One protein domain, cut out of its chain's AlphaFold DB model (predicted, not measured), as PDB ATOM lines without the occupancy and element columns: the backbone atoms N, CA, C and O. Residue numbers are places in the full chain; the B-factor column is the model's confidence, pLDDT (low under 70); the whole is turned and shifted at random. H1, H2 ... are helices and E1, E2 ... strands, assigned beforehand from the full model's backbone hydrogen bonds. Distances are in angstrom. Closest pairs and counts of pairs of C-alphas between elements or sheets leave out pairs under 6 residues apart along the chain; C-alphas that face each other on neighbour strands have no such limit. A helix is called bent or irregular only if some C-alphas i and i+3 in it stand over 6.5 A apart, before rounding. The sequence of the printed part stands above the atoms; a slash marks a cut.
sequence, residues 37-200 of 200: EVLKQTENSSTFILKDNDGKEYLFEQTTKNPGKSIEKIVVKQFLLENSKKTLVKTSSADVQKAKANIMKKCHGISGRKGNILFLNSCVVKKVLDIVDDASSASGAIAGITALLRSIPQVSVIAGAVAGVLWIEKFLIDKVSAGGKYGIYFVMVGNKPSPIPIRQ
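AT A GLANCE: This is residues 37 to 200 of the 200 residues of an uncharacterized protein of Bacillus licheniformis (UniProt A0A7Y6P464). A twisted wall of five strands, E1 to E5, has two helices, H3 and H4, side by side over one of its faces, while its other face is bare. H2 packs on H3, H5 packs on H2, and a small second sheet, E6 to E8, lies off the first sheet, beyond these helices; H1 sits at the far end, away from the wall. The printed part has 164 residues, with five named helices and eight named strands in the order E1 E2 E3 E4 E5 H1 E6 E7 H2 H3 H4 H5 E8. The sheets run E1 - E2 - E3 - E4 - E5 and E6 - E7 - E8, both antiparallel, and the class is mixed, helices and strands. The whole is compact, with a radius of gyration of the C-alphas of 14.9 A and spans of 48 by 35 by 30 A.

HOW THE PARTS SIT: E1, residues 37 to 41, E2, 45 to 51, E3, 57 to 65, E4, 73 to 82, and E5, 85 to 95, form a meander, each strand the antiparallel neighbour of the one before. E1 and E2 form a hairpin, with N 37 and O 49 within hydrogen-bond range at 3.0 A. In the hairpin E2 and E3, N 48 and O 60 are 3.1 A apart; in E3 and E4, N 61 and O 77 are 2.9 A apart; in E4 and E5, N 76 and O 92 are 2.9 A apart. H1, residues 101 to 106, is not on this sheet. E6, residues 112 to 114, and E7, 117 to 120, form a hairpin, with N 112 and O 119 at 2.9 A. H2, residues 122 to 134, is close to but not clearly touching H1; their closest C-alphas, those of Met 104 and Cys 123, are 7.2 A apart. H3, residues 138 to 150, touches H2 at a shallow tilt of 24 degrees, opposite ways, with the closest C-alphas, Val 132 and Ala 141, 5.1 A apart. H3 lies over E4 and E5 at a height over the sheet of 7.6 A. H4, residues 156 to 168, is on the same face, over E2 and E3, at a height of 8.7 A. H3 and H4 touch, with the C-alphas of Arg 150 and Ser 156 closest at 4.2 A, at a tilt of 38 degrees, only just steep, opposite ways. H5, residues 170 to 177, touches H2 at a shallow tilt of 28 degrees; their closest C-alphas, those of Leu 129 and Lys 170, are 6.7 A apart. E8, residues 184 to 189, is the antiparallel neighbour of E7, with N 118 and O 186 at 2.9 A. H2 only grazes the sheet E6 E7 E8 with residues 122 to 128. In H2, H3 and H5 every O i to N i+4 pair is within hydrogen-bond range; H4 has 7 of 9, and H1 0 of 2, with 1 of 3 O i to N i+3 pairs.

IN THESE COORDINATES: E1 begins at C-alpha 37, (9.402, 6.541, -50.945). E2 is 20.0 A long, E3 25.8 A, E4 29.1 A and E5 30.3 A. H2 is 18.1 A long, H3 18.0 A and H4 19.2 A. H3 begins at C-alpha 138, (3.631, 12.291, -37.368). H4 is irregular, with C-alphas 157 and 160 8.1 A apart, and H1 is only just irregular, with C-alphas 103 and 106 6.9 A apart. E8, 16.2 A long, ends at C-alpha 189, (0.399, 4.399, -58.692).

THE WHOLE: The C-alphas farthest apart are those of Asn 83 and Asn 102, at 50.1 A. The printed part has no cut and no long link, and it ends at residue 200, the chain's last. The mean pLDDT of the printed part is 86.6; residues 98 to 105, 191 to 192 and 195 are under 70.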
ATOM      1  N   GLU A  37       8.682   7.702 -50.439       86.44
ATOM      2  CA  GLU A  37       9.402   6.541 -50.945       86.44
ATOM      3  C   GLU A  37       9.035   5.305 -50.119       86.44
ATOM      4  O   GLU A  37       9.289   5.257 -48.923       86.44
ATOM      5  N   VAL A  38       8.410   4.293 -50.730       86.00
ATOM      6  CA  VAL A  38       8.025   3.058 -50.026       86.00
ATOM      7  C   VAL A  38       9.101   2.017 -50.265       86.00
ATOM      8  O   VAL A  38       9.311   1.617 -51.406       86.00
ATOM      9  N   LEU A  39       9.739   1.570 -49.186       87.88
ATOM     10  CA  LEU A  39      10.800   0.561 -49.207       87.88
ATOM     11  C   LEU A  39      10.238  -0.847 -49.002       87.88
ATOM     12  O   LEU A  39      10.696  -1.813 -49.605       87.88
ATOM     13  N   LYS A  40       9.227  -0.971 -48.135       86.75
ATOM     14  CA  LYS A  40       8.570  -2.241 -47.824       86.75
ATOM     15  C   LYS A  40       7.093  -2.016 -47.572       86.75
ATOM     16  O   LYS A  40       6.719  -1.085 -46.862       86.75
ATOM     17  N   GLN A  41       6.258  -2.911 -48.086       86.06
ATOM     18  CA  GLN A  41       4.834  -2.895 -47.794       86.06
ATOM     19  C   GLN A  41       4.249  -4.301 -47.797       86.06
ATOM     20  O   GLN A  41       4.303  -5.013 -48.795       86.06
ATOM     21  N   THR A  42       3.691  -4.683 -46.659       85.44
ATOM     22  CA  THR A  42       2.920  -5.903 -46.450       85.44
ATOM     23  C   THR A  42       1.706  -5.568 -45.596       85.44
ATOM     24  O   THR A  42       1.622  -4.490 -45.008       85.44
ATOM     25  N   GLU A  43       0.791  -6.523 -45.453       81.19
ATOM     26  CA  GLU A  43      -0.351  -6.353 -44.560       81.19
ATOM     27  C   GLU A  43       0.071  -6.001 -43.135       81.19
ATOM     28  O   GLU A  43      -0.515  -5.115 -42.531       81.19
ATOM     29  N   ASN A  44       1.119  -6.620 -42.590       89.19
ATOM     30  CA  ASN A  44       1.492  -6.443 -41.184       89.19
ATOM     31  C   ASN A  44       2.633  -5.455 -40.946       89.19
ATOM     32  O   ASN A  44       2.906  -5.124 -39.789       89.19
ATOM     33  N   SER A  45       3.290  -4.972 -41.997       90.44
ATOM     34  CA  SER A  45       4.416  -4.054 -41.861       90.44
ATOM     35  C   SER A  45       4.558  -3.140 -43.061       90.44
ATOM     36  O   SER A  45       4.356  -3.560 -44.197       90.44
ATOM     37  N   SER A  46       5.011  -1.919 -42.829       90.81
ATOM     38  CA  SER A  46       5.457  -1.046 -43.905       90.81
ATOM     39  C   SER A  46       6.638  -0.201 -43.466       90.81
ATOM     40  O   SER A  46       6.783   0.138 -42.292       90.81
ATOM     41  N   THR A  47       7.497   0.108 -44.426       92.25
ATOM     42  CA  THR A  47       8.646   0.982 -44.244       92.25
ATOM     43  C   THR A  47       8.662   1.976 -45.385       92.25
ATOM     44  O   THR A  47       8.648   1.576 -46.552       92.25
ATOM     45  N   PHE A  48       8.680   3.261 -45.055       90.56
ATOM     46  CA  PHE A  48       8.689   4.330 -46.042       90.56
ATOM     47  C   PHE A  48       9.428   5.564 -45.527       90.56
ATOM     48  O   PHE A  48       9.551   5.760 -44.319       90.56
ATOM     49  N   ILE A  49       9.930   6.374 -46.452       90.88
ATOM     50  CA  ILE A  49      10.613   7.639 -46.188       90.88
ATOM     51  C   ILE A  49       9.685   8.780 -46.590       90.88
ATOM     52  O   ILE A  49       9.096   8.743 -47.673       90.88
ATOM     53  N   LEU A  50       9.572   9.775 -45.711       87.88
ATOM     54  CA  LEU A  50       8.930  11.061 -45.967       87.88
ATOM     55  C   LEU A  50       9.994  12.144 -46.036       87.88
ATOM     56  O   LEU A  50      10.860  12.203 -45.160       87.88
ATOM     57  N   LYS A  51       9.893  13.014 -47.038       85.00
ATOM     58  CA  LYS A  51      10.643  14.270 -47.067       85.00
ATOM     59  C   LYS A  51       9.743  15.384 -46.569       85.00
ATOM     60  O   LYS A  51       8.664  15.586 -47.119       85.00
ATOM     61  N   ASP A  52      10.184  16.064 -45.522       76.88
ATOM     62  CA  ASP A  52       9.548  17.299 -45.084       76.88
ATOM     63  C   ASP A  52       9.891  18.442 -46.054       76.88
ATOM     64  O   ASP A  52      10.860  18.363 -46.817       76.88
ATOM     65  N   ASN A  53       9.117  19.522 -46.000       70.94
ATOM     66  CA  ASN A  53       9.308  20.723 -46.812       70.94
ATOM     67  C   ASN A  53      10.671  21.389 -46.556       70.94
ATOM     68  O   ASN A  53      11.237  21.991 -47.464       70.94
ATOM     69  N   ASP A  54      11.235  21.201 -45.359       77.50
ATOM     70  CA  ASP A  54      12.576  21.668 -44.982       77.50
ATOM     71  C   ASP A  54      13.708  20.750 -45.490       77.50
ATOM     72  O   ASP A  54      14.871  20.905 -45.114       77.50
ATOM     73  N   GLY A  55      13.388  19.740 -46.307       78.88
ATOM     74  CA  GLY A  55      14.354  18.798 -46.881       78.88
ATOM     75  C   GLY A  55      14.823  17.694 -45.929       78.88
ATOM     76  O   GLY A  55      15.628  16.852 -46.327       78.88
ATOM     77  N   LYS A  56      14.310  17.655 -44.692       87.25
ATOM     78  CA  LYS A  56      14.600  16.581 -43.732       87.25
ATOM     79  C   LYS A  56      13.939  15.276 -44.152       87.25
ATOM     80  O   LYS A  56      12.764  15.245 -44.514       87.25
ATOM     81  N   GLU A  57      14.691  14.190 -44.039       91.69
ATOM     82  CA  GLU A  57      14.215  12.846 -44.339       91.69
ATOM     83  C   GLU A  57      13.863  12.090 -43.062       91.69
ATOM     84  O   GLU A  57      14.678  11.930 -42.149       91.69
ATOM     85  N   TYR A  58      12.639  11.575 -43.021       92.25
ATOM     86  CA  TYR A  58      12.150  10.757 -41.927       92.25
ATOM     87  C   TYR A  58      11.800   9.359 -42.420       92.25
ATOM     88  O   TYR A  58      10.971   9.196 -43.311       92.25
ATOM     89  N   LEU A  59      12.386   8.338 -41.799       93.94
ATOM     90  CA  LEU A  59      12.006   6.945 -42.010       93.94
ATOM     91  C   LEU A  59      10.906   6.562 -41.022       93.94
ATOM     92  O   LEU A  59      11.065   6.709 -39.809       93.94
ATOM     93  N   PHE A  60       9.833   5.980 -41.534       94.44
ATOM     94  CA  PHE A  60       8.760   5.411 -40.738       94.44
ATOM     95  C   PHE A  60       8.771   3.897 -40.868       94.44
ATOM     96  O   PHE A  60       8.736   3.352 -41.970       94.44
ATOM     97  N   GLU A  61       8.800   3.214 -39.728       95.75
ATOM     98  CA  GLU A  61       8.632   1.767 -39.639       95.75
ATOM     99  C   GLU A  61       7.340   1.461 -38.903       95.75
ATOM    100  O   GLU A  61       7.233   1.634 -37.687       95.75
ATOM    101  N   GLN A  62       6.358   0.985 -39.654       94.69
ATOM    102  CA  GLN A  62       5.091   0.519 -39.134       94.69
ATOM    103  C   GLN A  62       5.113  -1.002 -39.002       94.69
ATOM    104  O   GLN A  62       5.488  -1.730 -39.921       94.69
ATOM    105  N   THR A  63       4.656  -1.486 -37.854       95.44
ATOM    106  CA  THR A  63       4.444  -2.908 -37.575       95.44
ATOM    107  C   THR A  63       3.096  -3.120 -36.910       95.44
ATOM    108  O   THR A  63       2.550  -2.221 -36.265       95.44
ATOM    109  N   THR A  64       2.545  -4.313 -37.088       92.88
ATOM    110  CA  THR A  64       1.281  -4.730 -36.480       92.88
ATOM    111  C   THR A  64       1.573  -5.777 -35.432       92.88
ATOM    112  O   THR A  64       2.154  -6.820 -35.726       92.88
ATOM    113  N   LYS A  65       1.169  -5.500 -34.199       93.62
ATOM    114  CA  LYS A  65       1.208  -6.454 -33.100       93.62
ATOM    115  C   LYS A  65      -0.140  -7.149 -33.006       93.62
ATOM    116  O   LYS A  65      -1.172  -6.493 -33.088       93.62
ATOM    117  N   ASN A  66      -0.111  -8.462 -32.779       90.50
ATOM    118  CA  ASN A  66      -1.300  -9.303 -32.611       90.50
ATOM    119  C   ASN A  66      -2.307  -9.220 -33.781       90.50
ATOM    120  O   ASN A  66      -3.489  -8.990 -33.525       90.50
ATOM    121  N   PRO A  67      -1.873  -9.400 -35.045       86.88
ATOM    122  CA  PRO A  67      -2.764  -9.281 -36.198       86.88
ATOM    123  C   PRO A  67      -3.951 -10.247 -36.094       86.88
ATOM    124  O   PRO A  67      -3.784 -11.407 -35.710       86.88
ATOM    125  N   GLY A  68      -5.152  -9.758 -36.402       81.19
ATOM    126  CA  GLY A  68      -6.398 -10.526 -36.368       81.19
ATOM    127  C   GLY A  68      -6.972 -10.773 -34.968       81.19
ATOM    128  O   GLY A  68      -8.054 -11.354 -34.853       81.19
ATOM    129  N   LYS A  69      -6.294 -10.338 -33.898       85.00
ATOM    130  CA  LYS A  69      -6.766 -10.493 -32.512       85.00
ATOM    131  C   LYS A  69      -7.527  -9.248 -32.043       85.00
ATOM    132  O   LYS A  69      -7.386  -8.166 -32.596       85.00
ATOM    133  N   SER A  70      -8.306  -9.378 -30.970       82.94
ATOM    134  CA  SER A  70      -9.025  -8.250 -30.344       82.94
ATOM    135  C   SER A  70      -8.103  -7.146 -29.809       82.94
ATOM    136  O   SER A  70      -8.535  -6.012 -29.654       82.94
ATOM    137  N   ILE A  71      -6.841  -7.488 -29.546       88.19
ATOM    138  CA  ILE A  71      -5.781  -6.605 -29.040       88.19
ATOM    139  C   ILE A  71      -4.787  -6.204 -30.143       88.19
ATOM    140  O   ILE A  71      -3.595  -6.009 -29.878       88.19
ATOM    141  N   GLU A  72      -5.245  -6.179 -31.395       91.00
ATOM    142  CA  GLU A  72      -4.423  -5.763 -32.526       91.00
ATOM    143  C   GLU A  72      -4.016  -4.292 -32.382       91.00
ATOM    144  O   GLU A  72      -4.839  -3.415 -32.118       91.00
ATOM    145  N   LYS A  73      -2.720  -4.025 -32.558       93.19
ATOM    146  CA  LYS A  73      -2.124  -2.709 -32.323       93.19
ATOM    147  C   LYS A  73      -1.136  -2.358 -33.418       93.19
ATOM    148  O   LYS A  73      -0.250  -3.146 -33.748       93.19
ATOM    149  N   ILE A  74      -1.236  -1.140 -33.924       94.44
ATOM    150  CA  ILE A  74      -0.255  -0.560 -34.833       94.44
ATOM    151  C   ILE A  74       0.806   0.150 -34.029       94.44
ATOM    152  O   ILE A  74       0.490   0.925 -33.136       94.44
ATOM    153  N   VAL A  75       2.066  -0.120 -34.351       96.62
ATOM    154  CA  VAL A  75       3.227   0.556 -33.782       96.62
ATOM    155  C   VAL A  75       3.997   1.200 -34.920       96.62
ATOM    156  O   VAL A  75       4.379   0.512 -35.865       96.62
ATOM    157  N   VAL A  76       4.236   2.503 -34.814       96.94
ATOM    158  CA  VAL A  76       4.996   3.288 -35.786       96.94
ATOM    159  C   VAL A  76       6.196   3.899 -35.087       96.94
ATOM    160  O   VAL A  76       6.049   4.643 -34.115       96.94
ATOM    161  N   LYS A  77       7.386   3.587 -35.589       97.12
ATOM    162  CA  LYS A  77       8.634   4.243 -35.202       97.12
ATOM    163  C   LYS A  77       8.989   5.280 -36.254       97.12
ATOM    164  O   LYS A  77       8.999   4.958 -37.437       97.12
ATOM    165  N   GLN A  78       9.286   6.493 -35.817       95.69
ATOM    166  CA  GLN A  78       9.798   7.571 -36.651       95.69
ATOM    167  C   GLN A  78      11.282   7.751 -36.362       95.69
ATOM    168  O   GLN A  78      11.676   7.926 -35.206       95.69
ATOM    169  N   PHE A  79      12.087   7.748 -37.415       95.69
ATOM    170  CA  PHE A  79      13.513   8.016 -37.358       95.69
ATOM    171  C   PHE A  79      13.855   9.220 -38.224       95.69
ATOM    172  O   PHE A  79      13.283   9.376 -39.295       95.69
ATOM    173  N   LEU A  80      14.801  10.033 -37.774       94.38
ATOM    174  CA  LEU A  80      15.442  11.073 -38.569       94.38
ATOM    175  C   LEU A  80      16.651  10.460 -39.287       94.38
ATOM    176  O   LEU A  80      17.429   9.732 -38.657       94.38
ATOM    177  N   LEU A  81      16.775  10.724 -40.586       92.69
ATOM    178  CA  LEU A  81      17.908  10.322 -41.412       92.69
ATOM    179  C   LEU A  81      18.801  11.542 -41.656       92.69
ATOM    180  O   LEU A  81      18.432  12.449 -42.395       92.69
ATOM    181  N   GLU A  82      19.978  11.562 -41.037       91.38
ATOM    182  CA  GLU A  82      20.965  12.637 -41.199       91.38
ATOM    183  C   GLU A  82      22.372  12.040 -41.257       91.38
ATOM    184  O   GLU A  82      22.729  11.200 -40.431       91.38
ATOM    185  N   ASN A  83      23.190  12.476 -42.222       86.06
ATOM    186  CA  ASN A  83      24.598  12.069 -42.355       86.06
ATOM    187  C   ASN A  83      24.804  10.541 -42.306       86.06
ATOM    188  O   ASN A  83      25.674  10.040 -41.591       86.06
ATOM    189  N   SER A  84      23.952   9.797 -43.021       79.75
ATOM    190  CA  SER A  84      23.941   8.323 -43.052       79.75
ATOM    191  C   SER A  84      23.680   7.645 -41.699       79.75
ATOM    192  O   SER A  84      23.851   6.431 -41.569       79.75
ATOM    193  N   LYS A  85      23.240   8.397 -40.683       89.56
ATOM    194  CA  LYS A  85      22.805   7.879 -39.385       89.56
ATOM    195  C   LYS A  85      21.285   7.887 -39.287       89.56
ATOM    196  O   LYS A  85      20.604   8.775 -39.794       89.56
ATOM    197  N   LYS A  86      20.769   6.879 -38.589       93.31
ATOM    198  CA  LYS A  86      19.350   6.694 -38.296       93.31
ATOM    199  C   LYS A  86      19.116   6.919 -36.807       93.31
ATOM    200  O   LYS A  86      19.535   6.097 -35.992       93.31
ATOM    201  N   THR A  87      18.412   7.991 -36.462       95.75
ATOM    202  CA  THR A  87      18.144   8.371 -35.065       95.75
ATOM    203  C   THR A  87      16.668   8.197 -34.751       95.75
ATOM    204  O   THR A  87      15.829   8.767 -35.439       95.75
ATOM    205  N   LEU A  88      16.323   7.414 -33.724       96.25
ATOM    206  CA  LEU A  88      14.928   7.250 -33.304       96.25
ATOM    207  C   LEU A  88      14.418   8.556 -32.689       96.25
ATOM    208  O   LEU A  88      14.937   9.005 -31.674       96.25
ATOM    209  N   VAL A  89      13.380   9.130 -33.289       94.69
ATOM    210  CA  VAL A  89      12.750  10.374 -32.825       94.69
ATOM    211  C   VAL A  89      11.601  10.057 -31.881       94.69
ATOM    212  O   VAL A  89      11.495  10.618 -30.795       94.69
ATOM    213  N   LYS A  90      10.710   9.150 -32.299       95.69
ATOM    214  CA  LYS A  90       9.510   8.816 -31.530       95.69
ATOM    215  C   LYS A  90       8.983   7.439 -31.894       95.69
ATOM    216  O   LYS A  90       9.120   6.976 -33.024       95.69
ATOM    217  N   THR A  91       8.350   6.789 -30.926       96.56
ATOM    218  CA  THR A  91       7.532   5.598 -31.155       96.56
ATOM    219  C   THR A  91       6.112   5.906 -30.710       96.56
ATOM    220  O   THR A  91       5.906   6.412 -29.609       96.56
ATOM    221  N   SER A  92       5.141   5.593 -31.558       97.31
ATOM    222  CA  SER A  92       3.718   5.779 -31.286       97.31
ATOM    223  C   SER A  92       2.959   4.495 -31.570       97.31
ATOM    224  O   SER A  92       3.419   3.642 -32.332       97.31
ATOM    225  N   SER A  93       1.781   4.355 -30.969       95.56
ATOM    226  CA  SER A  93       0.913   3.219 -31.242       95.56
ATOM    227  C   SER A  93      -0.561   3.580 -31.204       95.56
ATOM    228  O   SER A  93      -0.938   4.475 -30.454       95.56
ATOM    229  N   ALA A  94      -1.373   2.839 -31.951       93.88
ATOM    230  CA  ALA A  94      -2.826   2.956 -31.962       93.88
ATOM    231  C   ALA A  94      -3.475   1.567 -31.993       93.88
ATOM    232  O   ALA A  94      -2.994   0.669 -32.688       93.88
ATOM    233  N   ASP A  95      -4.559   1.390 -31.243       91.50
ATOM    234  CA  ASP A  95      -5.331   0.148 -31.239       91.50
ATOM    235  C   ASP A  95      -6.236   0.065 -32.473       91.50
ATOM    236  O   ASP A  95      -6.876   1.044 -32.870       91.50
ATOM    237  N   VAL A  96      -6.311  -1.119 -33.082       85.75
ATOM    238  CA  VAL A  96      -7.201  -1.372 -34.218       85.75
ATOM    239  C   VAL A  96      -8.594  -1.660 -33.679       85.75
ATOM    240  O   VAL A  96      -8.901  -2.763 -33.231       85.75
ATOM    241  N   GLN A  97      -9.466  -0.657 -33.729       77.31
ATOM    242  CA  GLN A  97     -10.866  -0.838 -33.364       77.31
ATOM    243  C   GLN A  97     -11.683  -1.252 -34.587       77.31
ATOM    244  O   GLN A  97     -11.691  -0.570 -35.613       77.31
ATOM    245  N   LYS A  98     -12.432  -2.354 -34.473       66.56
ATOM    246  CA  LYS A  98     -13.412  -2.725 -35.500       66.56
ATOM    247  C   LYS A  98     -14.508  -1.661 -35.541       66.56
ATOM    248  O   LYS A  98     -15.210  -1.439 -34.554       66.56
ATOM    249  N   ALA A  99     -14.668  -1.006 -36.688       58.91
ATOM    250  CA  ALA A  99     -15.752  -0.058 -36.882       58.91
ATOM    251  C   ALA A  99     -17.107  -0.779 -36.749       58.91
ATOM    252  O   ALA A  99     -17.349  -1.798 -37.397       58.91
ATOM    253  N   LYS A 100     -18.012  -0.250 -35.915       56.00
ATOM    254  CA  LYS A 100     -19.394  -0.746 -35.848       56.00
ATOM    255  C   LYS A 100     -20.084  -0.448 -37.185       56.00
ATOM    256  O   LYS A 100     -20.200   0.718 -37.562       56.00
ATOM    257  N   ALA A 101     -20.585  -1.483 -37.865       51.91
ATOM    258  CA  ALA A 101     -21.194  -1.393 -39.201       51.91
ATOM    259  C   ALA A 101     -22.309  -0.328 -39.321       51.91
ATOM    260  O   ALA A 101     -22.491   0.271 -40.377       51.91
ATOM    261  N   ASN A 102     -23.017  -0.031 -38.225       45.78
ATOM    262  CA  ASN A 102     -24.088   0.970 -38.199       45.78
ATOM    263  C   ASN A 102     -23.622   2.425 -38.395       45.78
ATOM    264  O   ASN A 102     -24.428   3.255 -38.807       45.78
ATOM    265  N   ILE A 103     -22.349   2.747 -38.149       50.50
ATOM    266  CA  ILE A 103     -21.828   4.121 -38.288       50.50
ATOM    267  C   ILE A 103     -21.610   4.483 -39.770       50.50
ATOM    268  O   ILE A 103     -21.634   5.652 -40.135       50.50
ATOM    269  N   MET A 104     -21.471   3.486 -40.653       56.00
ATOM    270  CA  MET A 104     -21.139   3.702 -42.065       56.00
ATOM    271  C   MET A 104     -22.333   4.018 -42.981       56.00
ATOM    272  O   MET A 104     -22.122   4.491 -44.094       56.00
ATOM    273  N   LYS A 105     -23.581   3.790 -42.544       59.41
ATOM    274  CA  LYS A 105     -24.776   3.963 -43.400       59.41
ATOM    275  C   LYS A 105     -25.118   5.422 -43.734       59.41
ATOM    276  O   LYS A 105     -25.860   5.653 -44.677       59.41
ATOM    277  N   LYS A 106     -24.608   6.396 -42.970       76.88
ATOM    278  CA  LYS A 106     -24.868   7.836 -43.179       76.88
ATOM    279  C   LYS A 106     -23.745   8.560 -43.932       76.88
ATOM    280  O   LYS A 106     -23.784   9.777 -44.065       76.88
ATOM    281  N   CYS A 107     -22.729   7.832 -44.381       86.44
ATOM    282  CA  CYS A 107     -21.549   8.416 -45.004       86.44
ATOM    283  C   CYS A 107     -21.779   8.605 -46.507       86.44
ATOM    284  O   CYS A 107     -22.152   7.661 -47.196       86.44
ATOM    285  N   HIS A 108     -21.504   9.800 -47.028       86.50
ATOM    286  CA  HIS A 108     -21.417  10.050 -48.468       86.50
ATOM    287  C   HIS A 108     -20.213   9.332 -49.083       86.50
ATOM    288  O   HIS A 108     -19.102   9.424 -48.544       86.50
ATOM    289  N   GLY A 109     -20.438   8.686 -50.227       85.12
ATOM    290  CA  GLY A 109     -19.420   7.962 -50.983       85.12
ATOM    291  C   GLY A 109     -19.195   6.528 -50.502       85.12
ATOM    292  O   GLY A 109     -19.874   6.022 -49.606       85.12
ATOM    293  N   ILE A 110     -18.213   5.867 -51.108       86.75
ATOM    294  CA  ILE A 110     -17.838   4.482 -50.796       86.75
ATOM    295  C   ILE A 110     -16.421   4.417 -50.222       86.75
ATOM    296  O   ILE A 110     -15.586   5.278 -50.494       86.75
ATOM    297  N   SER A 111     -16.154   3.377 -49.430       87.25
ATOM    298  CA  SER A 111     -14.811   3.056 -48.937       87.25
ATOM    299  C   SER A 111     -14.382   1.693 -49.455       87.25
ATOM    300  O   SER A 111     -15.131   0.726 -49.325       87.25
ATOM    301  N   GLY A 112     -13.180   1.604 -50.011       85.62
ATOM    302  CA  GLY A 112     -12.643   0.363 -50.559       85.62
ATOM    303  C   GLY A 112     -11.614   0.615 -51.649       85.62
ATOM    304  O   GLY A 112     -11.211   1.750 -51.894       85.62
ATOM    305  N   ARG A 113     -11.194  -0.450 -52.325       84.75
ATOM    306  CA  ARG A 113     -10.250  -0.371 -53.441       84.75
ATOM    307  C   ARG A 113     -10.836  -1.083 -54.651       84.75
ATOM    308  O   ARG A 113     -11.201  -2.251 -54.567       84.75
ATOM    309  N   LYS A 114     -10.882  -0.394 -55.794       85.75
ATOM    310  CA  LYS A 114     -11.280  -0.974 -57.084       85.75
ATOM    311  C   LYS A 114     -10.159  -0.752 -58.090       85.75
ATOM    312  O   LYS A 114      -9.927   0.373 -58.526       85.75
ATOM    313  N   GLY A 115      -9.438  -1.823 -58.418       84.75
ATOM    314  CA  GLY A 115      -8.239  -1.755 -59.255       84.75
ATOM    315  C   GLY A 115      -7.208  -0.776 -58.686       84.75
ATOM    316  O   GLY A 115      -6.759  -0.911 -57.541       84.75
ATOM    317  N   ASN A 116      -6.883   0.242 -59.481       86.00
ATOM    318  CA  ASN A 116      -5.952   1.307 -59.119       86.00
ATOM    319  C   ASN A 116      -6.653   2.531 -58.522       86.00
ATOM    320  O   ASN A 116      -6.126   3.625 -58.630       86.00
ATOM    321  N   ILE A 117      -7.836   2.400 -57.923       86.44
ATOM    322  CA  ILE A 117      -8.499   3.523 -57.253       86.44
ATOM    323  C   ILE A 117      -8.802   3.146 -55.806       86.44
ATOM    324  O   ILE A 117      -9.430   2.118 -55.540       86.44
ATOM    325  N   LEU A 118      -8.342   3.985 -54.879       89.06
ATOM    326  CA  LEU A 118      -8.675   3.927 -53.461       89.06
ATOM    327  C   LEU A 118      -9.793   4.925 -53.184       89.06
ATOM    328  O   LEU A 118      -9.617   6.119 -53.390       89.06
ATOM    329  N   PHE A 119     -10.916   4.436 -52.682       90.31
ATOM    330  CA  PHE A 119     -12.065   5.235 -52.288       90.31
ATOM    331  C   PHE A 119     -12.122   5.319 -50.765       90.31
ATOM    332  O   PHE A 119     -11.997   4.299 -50.084       90.31
ATOM    333  N   LEU A 120     -12.341   6.520 -50.238       90.81
ATOM    334  CA  LEU A 120     -12.616   6.778 -48.829       90.81
ATOM    335  C   LEU A 120     -13.909   7.589 -48.732       90.81
ATOM    336  O   LEU A 120     -14.002   8.692 -49.266       90.81
ATOM    337  N   ASN A 121     -14.913   7.062 -48.039       91.19
ATOM    338  CA  ASN A 121     -16.146   7.798 -47.790       91.19
ATOM    339  C   ASN A 121     -15.915   8.957 -46.806       91.19
ATOM    340  O   ASN A 121     -14.933   8.984 -46.062       91.19
ATOM    341  N   SER A 122     -16.861   9.891 -46.772       91.75
ATOM    342  CA  SER A 122     -16.838  11.080 -45.899       91.75
ATOM    343  C   SER A 122     -16.509  10.775 -44.434       91.75
ATOM    344  O   SER A 122     -15.680  11.451 -43.842       91.75
ATOM    345  N   CYS A 123     -17.075   9.720 -43.844       91.19
ATOM    346  CA  CYS A 123     -16.793   9.371 -42.449       91.19
ATOM    347  C   CYS A 123     -15.352   8.908 -42.222       91.19
ATOM    348  O   CYS A 123     -14.769   9.212 -41.183       91.19
ATOM    349  N   VAL A 124     -14.780   8.151 -43.163       90.56
ATOM    350  CA  VAL A 124     -13.367   7.757 -43.092       90.56
ATOM    351  C   VAL A 124     -12.489   8.989 -43.260       90.56
ATOM    352  O   VAL A 124     -11.576   9.175 -42.464       90.56
ATOM    353  N   VAL A 125     -12.798   9.859 -44.225       92.25
ATOM    354  CA  VAL A 125     -12.053  11.107 -44.444       92.25
ATOM    355  C   VAL A 125     -12.105  12.010 -43.216       92.25
ATOM    356  O   VAL A 125     -11.066  12.474 -42.761       92.25
ATOM    357  N   LYS A 126     -13.287  12.197 -42.621       92.81
ATOM    358  CA  LYS A 126     -13.453  12.992 -41.403       92.81
ATOM    359  C   LYS A 126     -12.605  12.442 -40.259       92.81
ATOM    360  O   LYS A 126     -11.845  13.187 -39.663       92.81
ATOM    361  N   LYS A 127     -12.648  11.126 -40.027       92.06
ATOM    362  CA  LYS A 127     -11.805  10.482 -39.011       92.06
ATOM    363  C   LYS A 127     -10.314  10.613 -39.299       92.06
ATOM    364  O   LYS A 127      -9.544  10.736 -38.359       92.06
ATOM    365  N   VAL A 128      -9.896  10.551 -40.564       92.56
ATOM    366  CA  VAL A 128      -8.497  10.801 -40.938       92.56
ATOM    367  C   VAL A 128      -8.098  12.216 -40.528       92.56
ATOM    368  O   VAL A 128      -7.080  12.363 -39.867       92.56
ATOM    369  N   LEU A 129      -8.906  13.226 -40.860       93.88
ATOM    370  CA  LEU A 129      -8.639  14.616 -40.481       93.88
ATOM    371  C   LEU A 129      -8.573  14.781 -38.958       93.88
ATOM    372  O   LEU A 129      -7.566  15.276 -38.464       93.88
ATOM    373  N   ASP A 130      -9.565  14.251 -38.237       94.19
ATOM    374  CA  ASP A 130      -9.621  14.308 -36.771       94.19
ATOM    375  C   ASP A 130      -8.380  13.644 -36.137       94.19
ATOM    376  O   ASP A 130      -7.742  14.215 -35.261       94.19
ATOM    377  N   ILE A 131      -7.951  12.474 -36.637       93.81
ATOM    378  CA  ILE A 131      -6.726  11.803 -36.165       93.81
ATOM    379  C   ILE A 131      -5.487  12.675 -36.389       93.81
ATOM    380  O   ILE A 131      -4.586  12.675 -35.552       93.81
ATOM    381  N   VAL A 132      -5.394  13.370 -37.525       93.19
ATOM    382  CA  VAL A 132      -4.238  14.227 -37.812       93.19
ATOM    383  C   VAL A 132      -4.266  15.506 -36.974       93.19
ATOM    384  O   VAL A 132      -3.199  15.994 -36.612       93.19
ATOM    385  N   ASP A 133      -5.445  16.052 -36.675       93.44
ATOM    386  CA  ASP A 133      -5.615  17.204 -35.780       93.44
ATOM    387  C   ASP A 133      -5.257  16.864 -34.326       93.44
ATOM    388  O   ASP A 133      -4.541  17.623 -33.677       93.44
ATOM    389  N   ASP A 134      -5.676  15.693 -33.840       92.56
ATOM    390  CA  ASP A 134      -5.464  15.265 -32.451       92.56
ATOM    391  C   ASP A 134      -4.058  14.683 -32.194       92.56
ATOM    392  O   ASP A 134      -3.631  14.489 -31.049       92.56
ATOM    393  N   ALA A 135      -3.310  14.349 -33.248       91.50
ATOM    394  CA  ALA A 135      -2.021  13.684 -33.121       91.50
ATOM    395  C   ALA A 135      -0.898  14.633 -32.670       91.50
ATOM    396  O   ALA A 135      -0.515  15.568 -33.364       91.50
ATOM    397  N   SER A 136      -0.230  14.280 -31.568       88.56
ATOM    398  CA  SER A 136       0.960  14.999 -31.074       88.56
ATOM    399  C   SER A 136       2.255  14.740 -31.865       88.56
ATOM    400  O   SER A 136       3.309  15.278 -31.518       88.56
ATOM    401  N   SER A 137       2.234  13.863 -32.876       91.31
ATOM    402  CA  SER A 137       3.375  13.598 -33.763       91.31
ATOM    403  C   SER A 137       2.956  12.910 -35.064       91.31
ATOM    404  O   SER A 137       1.932  12.226 -35.111       91.31
ATOM    405  N   ALA A 138       3.808  12.996 -36.094       91.31
ATOM    406  CA  ALA A 138       3.631  12.291 -37.368       91.31
ATOM    407  C   ALA A 138       3.472  10.772 -37.172       91.31
ATOM    408  O   ALA A 138       2.543  10.163 -37.696       91.31
ATOM    409  N   SER A 139       4.321  10.158 -36.336       93.81
ATOM    410  CA  SER A 139       4.190   8.738 -35.974       93.81
ATOM    411  C   SER A 139       2.839   8.404 -35.334       93.81
ATOM    412  O   SER A 139       2.308   7.319 -35.569       93.81
ATOM    413  N   GLY A 140       2.277   9.316 -34.531       93.50
ATOM    414  CA  GLY A 140       0.967   9.165 -33.899       93.50
ATOM    415  C   GLY A 140      -0.166   9.211 -34.916       93.50
ATOM    416  O   GLY A 140      -0.984   8.291 -34.953       93.50
ATOM    417  N   ALA A 141      -0.152  10.218 -35.793       94.12
ATOM    418  CA  ALA A 141      -1.123  10.355 -36.874       94.12
ATOM    419  C   ALA A 141      -1.104   9.129 -37.798       94.12
ATOM    420  O   ALA A 141      -2.135   8.500 -38.031       94.12
ATOM    421  N   ILE A 142       0.082   8.719 -38.257       94.44
ATOM    422  CA  ILE A 142       0.254   7.559 -39.141       94.44
ATOM    423  C   ILE A 142      -0.221   6.274 -38.455       94.44
ATOM    424  O   ILE A 142      -0.896   5.463 -39.092       94.44
ATOM    425  N   ALA A 143       0.085   6.073 -37.167       94.38
ATOM    426  CA  ALA A 143      -0.396   4.909 -36.422       94.38
ATOM    427  C   ALA A 143      -1.930   4.879 -36.364       94.38
ATOM    428  O   ALA A 143      -2.528   3.843 -36.666       94.38
ATOM    429  N   GLY A 144      -2.560   6.012 -36.036       93.31
ATOM    430  CA  GLY A 144      -4.015   6.150 -35.966       93.31
ATOM    431  C   GLY A 144      -4.699   5.917 -37.314       93.31
ATOM    432  O   GLY A 144      -5.625   5.111 -37.405       93.31
ATOM    433  N   ILE A 145      -4.207   6.548 -38.384       93.75
ATOM    434  CA  ILE A 145      -4.754   6.369 -39.736       93.75
ATOM    435  C   ILE A 145      -4.572   4.919 -40.196       93.75
ATOM    436  O   ILE A 145      -5.504   4.319 -40.726       93.75
ATOM    437  N   THR A 146      -3.406   4.312 -39.960       93.06
ATOM    438  CA  THR A 146      -3.167   2.904 -40.322       93.06
ATOM    439  C   THR A 146      -4.145   1.977 -39.598       93.06
ATOM    440  O   THR A 146      -4.685   1.055 -40.213       93.06
ATOM    441  N   ALA A 147      -4.397   2.222 -38.307       91.69
ATOM    442  CA  ALA A 147      -5.356   1.450 -37.523       91.69
ATOM    443  C   ALA A 147      -6.787   1.600 -38.066       91.69
ATOM    444  O   ALA A 147      -7.506   0.607 -38.190       91.69
ATOM    445  N   LEU A 148      -7.174   2.813 -38.473       90.81
ATOM    446  CA  LEU A 148      -8.452   3.073 -39.134       90.81
ATOM    447  C   LEU A 148      -8.568   2.315 -40.465       90.81
ATOM    448  O   LEU A 148      -9.547   1.600 -40.683       90.81
ATOM    449  N   LEU A 149      -7.574   2.433 -41.348       89.31
ATOM    450  CA  LEU A 149      -7.600   1.823 -42.682       89.31
ATOM    451  C   LEU A 149      -7.563   0.294 -42.647       89.31
ATOM    452  O   LEU A 149      -8.149  -0.352 -43.512       89.31
ATOM    453  N   ARG A 150      -6.938  -0.299 -41.627       87.25
ATOM    454  CA  ARG A 150      -6.964  -1.752 -41.400       87.25
ATOM    455  C   ARG A 150      -8.350  -2.325 -41.190       87.25
ATOM    456  O   ARG A 150      -8.582  -3.478 -41.535       87.25
ATOM    457  N   SER A 151      -9.276  -1.530 -40.661       81.19
ATOM    458  CA  SER A 151     -10.668  -1.960 -40.521       81.19
ATOM    459  C   SER A 151     -11.397  -2.090 -41.868       81.19
ATOM    460  O   SER A 151     -12.512  -2.609 -41.904       81.19
ATOM    461  N   ILE A 152     -10.776  -1.654 -42.972       83.06
ATOM    462  CA  ILE A 152     -11.310  -1.722 -44.334       83.06
ATOM    463  C   ILE A 152     -10.613  -2.884 -45.071       83.06
ATOM    464  O   ILE A 152      -9.447  -2.747 -45.451       83.06
ATOM    465  N   PRO A 153     -11.301  -4.017 -45.329       75.56
ATOM    466  CA  PRO A 153     -10.665  -5.252 -45.808       75.56
ATOM    467  C   PRO A 153      -9.818  -5.099 -47.079       75.56
ATOM    468  O   PRO A 153      -8.764  -5.703 -47.205       75.56
ATOM    469  N   GLN A 154     -10.249  -4.258 -48.021       76.81
ATOM    470  CA  GLN A 154      -9.552  -4.057 -49.299       76.81
ATOM    471  C   GLN A 154      -8.357  -3.089 -49.212       76.81
ATOM    472  O   GLN A 154      -7.649  -2.891 -50.199       76.81
ATOM    473  N   VAL A 155      -8.147  -2.454 -48.054       80.06
ATOM    474  CA  VAL A 155      -7.121  -1.419 -47.840       80.06
ATOM    475  C   VAL A 155      -6.058  -1.871 -46.833       80.06
ATOM    476  O   VAL A 155      -4.952  -1.332 -46.852       80.06
ATOM    477  N   SER A 156      -6.330  -2.894 -46.011       77.44
ATOM    478  CA  SER A 156      -5.430  -3.368 -44.944       77.44
ATOM    479  C   SER A 156      -3.994  -3.624 -45.421       77.44
ATOM    480  O   SER A 156      -3.044  -3.198 -44.764       77.44
ATOM    481  N   VAL A 157      -3.835  -4.226 -46.605       76.88
ATOM    482  CA  VAL A 157      -2.536  -4.580 -47.205       76.88
ATOM    483  C   VAL A 157      -1.653  -3.357 -47.470       76.88
ATOM    484  O   VAL A 157      -0.431  -3.431 -47.362       76.88
ATOM    485  N   ILE A 158      -2.268  -2.220 -47.806       79.94
ATOM    486  CA  ILE A 158      -1.563  -0.983 -48.159       79.94
ATOM    487  C   ILE A 158      -1.689   0.119 -47.096       79.94
ATOM    488  O   ILE A 158      -1.218   1.238 -47.305       79.94
ATOM    489  N   ALA A 159      -2.287  -0.189 -45.943       84.75
ATOM    490  CA  ALA A 159      -2.714   0.802 -44.958       84.75
ATOM    491  C   ALA A 159      -1.582   1.724 -44.479       84.75
ATOM    492  O   ALA A 159      -1.796   2.924 -44.354       84.75
ATOM    493  N   GLY A 160      -0.378   1.191 -44.250       84.81
ATOM    494  CA  GLY A 160       0.718   1.976 -43.678       84.81
ATOM    495  C   GLY A 160       1.281   3.061 -44.605       84.81
ATOM    496  O   GLY A 160       1.348   4.219 -44.205       84.81
ATOM    497  N   ALA A 161       1.620   2.742 -45.859       80.81
ATOM    498  CA  ALA A 161       2.095   3.772 -46.793       80.81
ATOM    499  C   ALA A 161       0.983   4.754 -47.195       80.81
ATOM    500  O   ALA A 161       1.237   5.947 -47.333       80.81
ATOM    501  N   VAL A 162      -0.259   4.268 -47.335       87.31
ATOM    502  CA  VAL A 162      -1.427   5.134 -47.561       87.31
ATOM    503  C   VAL A 162      -1.594   6.110 -46.397       87.31
ATOM    504  O   VAL A 162      -1.820   7.289 -46.636       87.31
ATOM    505  N   ALA A 163      -1.430   5.656 -45.151       90.31
ATOM    506  CA  ALA A 163      -1.495   6.520 -43.976       90.31
ATOM    507  C   ALA A 163      -0.437   7.630 -44.002       90.31
ATOM    508  O   ALA A 163      -0.746   8.762 -43.645       90.31
ATOM    509  N   GLY A 164       0.777   7.324 -44.474       88.56
ATOM    510  CA  GLY A 164       1.810   8.330 -44.717       88.56
ATOM    511  C   GLY A 164       1.350   9.413 -45.695       88.56
ATOM    512  O   GLY A 164       1.474  10.597 -45.388       88.56
ATOM    513  N   VAL A 165       0.769   9.024 -46.840       86.75
ATOM    514  CA  VAL A 165       0.281   9.994 -47.844       86.75
ATOM    515  C   VAL A 165      -0.868  10.819 -47.278       86.75
ATOM    516  O   VAL A 165      -0.865  12.035 -47.404       86.75
ATOM    517  N   LEU A 166      -1.830  10.180 -46.610       89.56
ATOM    518  CA  LEU A 166      -2.975  10.878 -46.020       89.56
ATOM    519  C   LEU A 166      -2.563  11.893 -44.948       89.56
ATOM    520  O   LEU A 166      -3.229  12.912 -44.789       89.56
ATOM    521  N   TRP A 167      -1.479  11.621 -44.218       90.81
ATOM    522  CA  TRP A 167      -0.927  12.563 -43.252       90.81
ATOM    523  C   TRP A 167      -0.283  13.778 -43.935       90.81
ATOM    524  O   TRP A 167      -0.595  14.906 -43.559       90.81
ATOM    525  N   ILE A 168       0.557  13.567 -44.957       86.81
ATOM    526  CA  ILE A 168       1.199  14.669 -45.700       86.81
ATOM    527  C   ILE A 168       0.158  15.524 -46.423       86.81
ATOM    528  O   ILE A 168       0.184  16.750 -46.347       86.81
ATOM    529  N   GLU A 169      -0.799  14.882 -47.086       87.06
ATOM    530  CA  GLU A 169      -1.780  15.555 -47.938       87.06
ATOM    531  C   GLU A 169      -2.995  16.082 -47.161       87.06
ATOM    532  O   GLU A 169      -4.018  16.425 -47.760       87.06
ATOM    533  N   LYS A 170      -2.909  16.170 -45.825       89.38
ATOM    534  CA  LYS A 170      -4.009  16.602 -44.948       89.38
ATOM    535  C   LYS A 170      -4.684  17.879 -45.451       89.38
ATOM    536  O   LYS A 170      -5.907  17.927 -45.527       89.38
ATOM    537  N   PHE A 171      -3.901  18.893 -45.825       86.88
ATOM    538  CA  PHE A 171      -4.433  20.178 -46.290       86.88
ATOM    539  C   PHE A 171      -5.255  20.044 -47.585       86.88
ATOM    540  O   PHE A 171      -6.340  20.617 -47.701       86.88
ATOM    541  N   LEU A 172      -4.776  19.256 -48.553       87.81
ATOM    542  CA  LEU A 172      -5.518  19.002 -49.792       87.81
ATOM    543  C   LEU A 172      -6.777  18.178 -49.525       87.81
ATOM    544  O   LEU A 172      -7.835  18.474 -50.081       87.81
ATOM    545  N   ILE A 173      -6.679  17.175 -48.654       90.44
ATOM    546  CA  ILE A 173      -7.805  16.329 -48.257       90.44
ATOM    547  C   ILE A 173      -8.895  17.161 -47.587       90.44
ATOM    548  O   ILE A 173     -10.061  17.041 -47.966       90.44
ATOM    549  N   ASP A 174      -8.535  18.020 -46.636       91.62
ATOM    550  CA  ASP A 174      -9.464  18.909 -45.939       91.62
ATOM    551  C   ASP A 174     -10.227  19.797 -46.932       91.62
ATOM    552  O   ASP A 174     -11.462  19.802 -46.969       91.62
ATOM    553  N   LYS A 175      -9.498  20.437 -47.852       91.38
ATOM    554  CA  LYS A 175     -10.078  21.302 -48.884       91.38
ATOM    555  C   LYS A 175     -10.998  20.545 -49.848       91.38
ATOM    556  O   LYS A 175     -12.135  20.961 -50.084       91.38
ATOM    557  N   VAL A 176     -10.534  19.431 -50.416       91.12
ATOM    558  CA  VAL A 176     -11.294  18.657 -51.416       91.12
ATOM    559  C   VAL A 176     -12.530  18.016 -50.788       91.12
ATOM    560  O   VAL A 176     -13.610  18.048 -51.385       91.12
ATOM    561  N   SER A 177     -12.420  17.508 -49.562       91.00
ATOM    562  CA  SER A 177     -13.537  16.889 -48.836       91.00
ATOM    563  C   SER A 177     -14.475  17.885 -48.148       91.00
ATOM    564  O   SER A 177     -15.527  17.471 -47.658       91.00
ATOM    565  N   ALA A 178     -14.131  19.180 -48.131       91.69
ATOM    566  CA  ALA A 178     -14.801  20.218 -47.346       91.69
ATOM    567  C   ALA A 178     -14.913  19.827 -45.861       91.69
ATOM    568  O   ALA A 178     -16.018  19.700 -45.326       91.69
ATOM    569  N   GLY A 179     -13.769  19.566 -45.222       89.06
ATOM    570  CA  GLY A 179     -13.706  19.168 -43.813       89.06
ATOM    571  C   GLY A 179     -14.293  17.787 -43.533       89.06
ATOM    572  O   GLY A 179     -14.888  17.575 -42.479       89.06
ATOM    573  N   GLY A 180     -14.199  16.854 -44.486       89.12
ATOM    574  CA  GLY A 180     -14.748  15.500 -44.369       89.12
ATOM    575  C   GLY A 180     -16.245  15.378 -44.670       89.12
ATOM    576  O   GLY A 180     -16.827  14.321 -44.433       89.12
ATOM    577  N   LYS A 181     -16.892  16.420 -45.210       90.44
ATOM    578  CA  LYS A 181     -18.307  16.368 -45.625       90.44
ATOM    579  C   LYS A 181     -18.540  15.410 -46.801       90.44
ATOM    580  O   LYS A 181     -19.590  14.764 -46.875       90.44
ATOM    581  N   TYR A 182     -17.562  15.316 -47.701       91.12
ATOM    582  CA  TYR A 182     -17.587  14.465 -48.890       91.12
ATOM    583  C   TYR A 182     -16.530  13.362 -48.816       91.12
ATOM    584  O   TYR A 182     -15.509  13.500 -48.142       91.12
ATOM    585  N   GLY A 183     -16.787  12.256 -49.518       91.00
ATOM    586  CA  GLY A 183     -15.764  11.247 -49.759       91.00
ATOM    587  C   GLY A 183     -14.695  11.761 -50.720       91.00
ATOM    588  O   GLY A 183     -14.887  12.754 -51.424       91.00
ATOM    589  N   ILE A 184     -13.568  11.062 -50.764       92.00
ATOM    590  CA  ILE A 184     -12.486  11.322 -51.711       92.00
ATOM    591  C   ILE A 184     -12.017  10.019 -52.334       92.00
ATOM    592  O   ILE A 184     -12.159   8.945 -51.744       92.00
ATOM    593  N   TYR A 185     -11.431  10.093 -53.514       91.00
ATOM    594  CA  TYR A 185     -10.705   8.975 -54.084       91.00
ATOM    595  C   TYR A 185      -9.321   9.395 -54.562       91.00
ATOM    596  O   TYR A 185      -9.071  10.558 -54.874       91.00
ATOM    597  N   PHE A 186      -8.433   8.409 -54.622       87.94
ATOM    598  CA  PHE A 186      -7.075   8.544 -55.120       87.94
ATOM    599  C   PHE A 186      -6.839   7.533 -56.228       87.94
ATOM    600  O   PHE A 186      -7.199   6.361 -56.090       87.94
ATOM    601  N   VAL A 187      -6.170   7.962 -57.295       87.56
ATOM    602  CA  VAL A 187      -5.558   7.025 -58.240       87.56
ATOM    603  C   VAL A 187      -4.301   6.458 -57.589       87.56
ATOM    604  O   VAL A 187      -3.447   7.199 -57.125       87.56
ATOM    605  N   MET A 188      -4.193   5.142 -57.533       81.56
ATOM    606  CA  MET A 188      -3.044   4.413 -57.027       81.56
ATOM    607  C   MET A 188      -2.003   4.272 -58.136       81.56
ATOM    608  O   MET A 188      -2.299   3.743 -59.208       81.56
ATOM    609  N   VAL A 189      -0.771   4.680 -57.856       76.94
ATOM    610  CA  VAL A 189       0.399   4.399 -58.692       76.94
ATOM    611  C   VAL A 189       1.217   3.333 -57.965       76.94
ATOM    612  O   VAL A 189       1.889   3.598 -56.966       76.94
ATOM    613  N   GLY A 190       1.071   2.078 -58.400       74.69
ATOM    614  CA  GLY A 190       1.552   0.914 -57.648       74.69
ATOM    615  C   GLY A 190       0.790   0.737 -56.327       74.69
ATOM    616  O   GLY A 190      -0.435   0.607 -56.316       74.69
ATOM    617  N   ASN A 191       1.511   0.742 -55.200       68.38
ATOM    618  CA  ASN A 191       0.934   0.615 -53.851       68.38
ATOM    619  C   ASN A 191       0.767   1.954 -53.114       68.38
ATOM    620  O   ASN A 191       0.459   1.966 -51.923       68.38
ATOM    621  N   LYS A 192       0.935   3.080 -53.816       69.50
ATOM    622  CA  LYS A 192       0.848   4.427 -53.241       69.50
ATOM    623  C   LYS A 192      -0.345   5.187 -53.826       69.50
ATOM    624  O   LYS A 192      -0.527   5.131 -55.043       69.50
ATOM    625  N   PRO A 193      -1.147   5.891 -53.015       71.31
ATOM    626  CA  PRO A 193      -2.127   6.828 -53.544       71.31
ATOM    627  C   PRO A 193      -1.409   8.039 -54.147       71.31
ATOM    628  O   PRO A 193      -0.396   8.500 -53.622       71.31
ATOM    629  N   SER A 194      -1.931   8.527 -55.270       76.19
ATOM    630  CA  SER A 194      -1.563   9.814 -55.856       76.19
ATOM    631  C   SER A 194      -1.729  10.914 -54.803       76.19
ATOM    632  O   SER A 194      -2.678  10.845 -54.023       76.19
ATOM    633  N   PRO A 195      -0.858  11.934 -54.778       68.81
ATOM    634  CA  PRO A 195      -0.988  13.045 -53.836       68.81
ATOM    635  C   PRO A 195      -2.233  13.907 -54.091       68.81
ATOM    636  O   PRO A 195      -2.615  14.696 -53.238       68.81
ATOM    637  N   ILE A 196      -2.889  13.764 -55.249       78.75
ATOM    638  CA  ILE A 196      -4.041  14.584 -55.634       78.75
ATOM    639  C   ILE A 196      -5.344  13.834 -55.293       78.75
ATOM    640  O   ILE A 196      -5.753  12.959 -56.068       78.75
ATOM    641  N   PRO A 197      -6.016  14.144 -54.163       82.69
ATOM    642  CA  PRO A 197      -7.352  13.628 -53.889       82.69
ATOM    643  C   PRO A 197      -8.372  14.244 -54.845       82.69
ATOM    644  O   PRO A 197      -8.307  15.430 -55.170       82.69
ATOM    645  N   ILE A 198      -9.376  13.459 -55.228       86.88
ATOM    646  CA  ILE A 198     -10.523  13.937 -56.004       86.88
ATOM    647  C   ILE A 198     -11.794  13.703 -55.194       86.88
ATOM    648  O   ILE A 198     -11.945  12.663 -54.551       86.88
ATOM    649  N   ARG A 199     -12.705  14.680 -55.192       89.69
ATOM    650  CA  ARG A 199     -13.988  14.575 -54.488       89.69
ATOM    651  C   ARG A 199     -14.852  13.483 -55.124       89.69
ATOM    652  O   ARG A 199     -14.941  13.410 -56.349       89.69
ATOM    653  N   GLN A 200     -15.486  12.673 -54.277       85.50
ATOM    654  CA  GLN A 200     -16.588  11.782 -54.653       85.50
ATOM    655  C   GLN A 200     -17.930  12.509 -54.599       85.50
ATOM    656  O   GLN A 200     -18.143  13.275 -53.628       85.50
TER     657      GLN A 200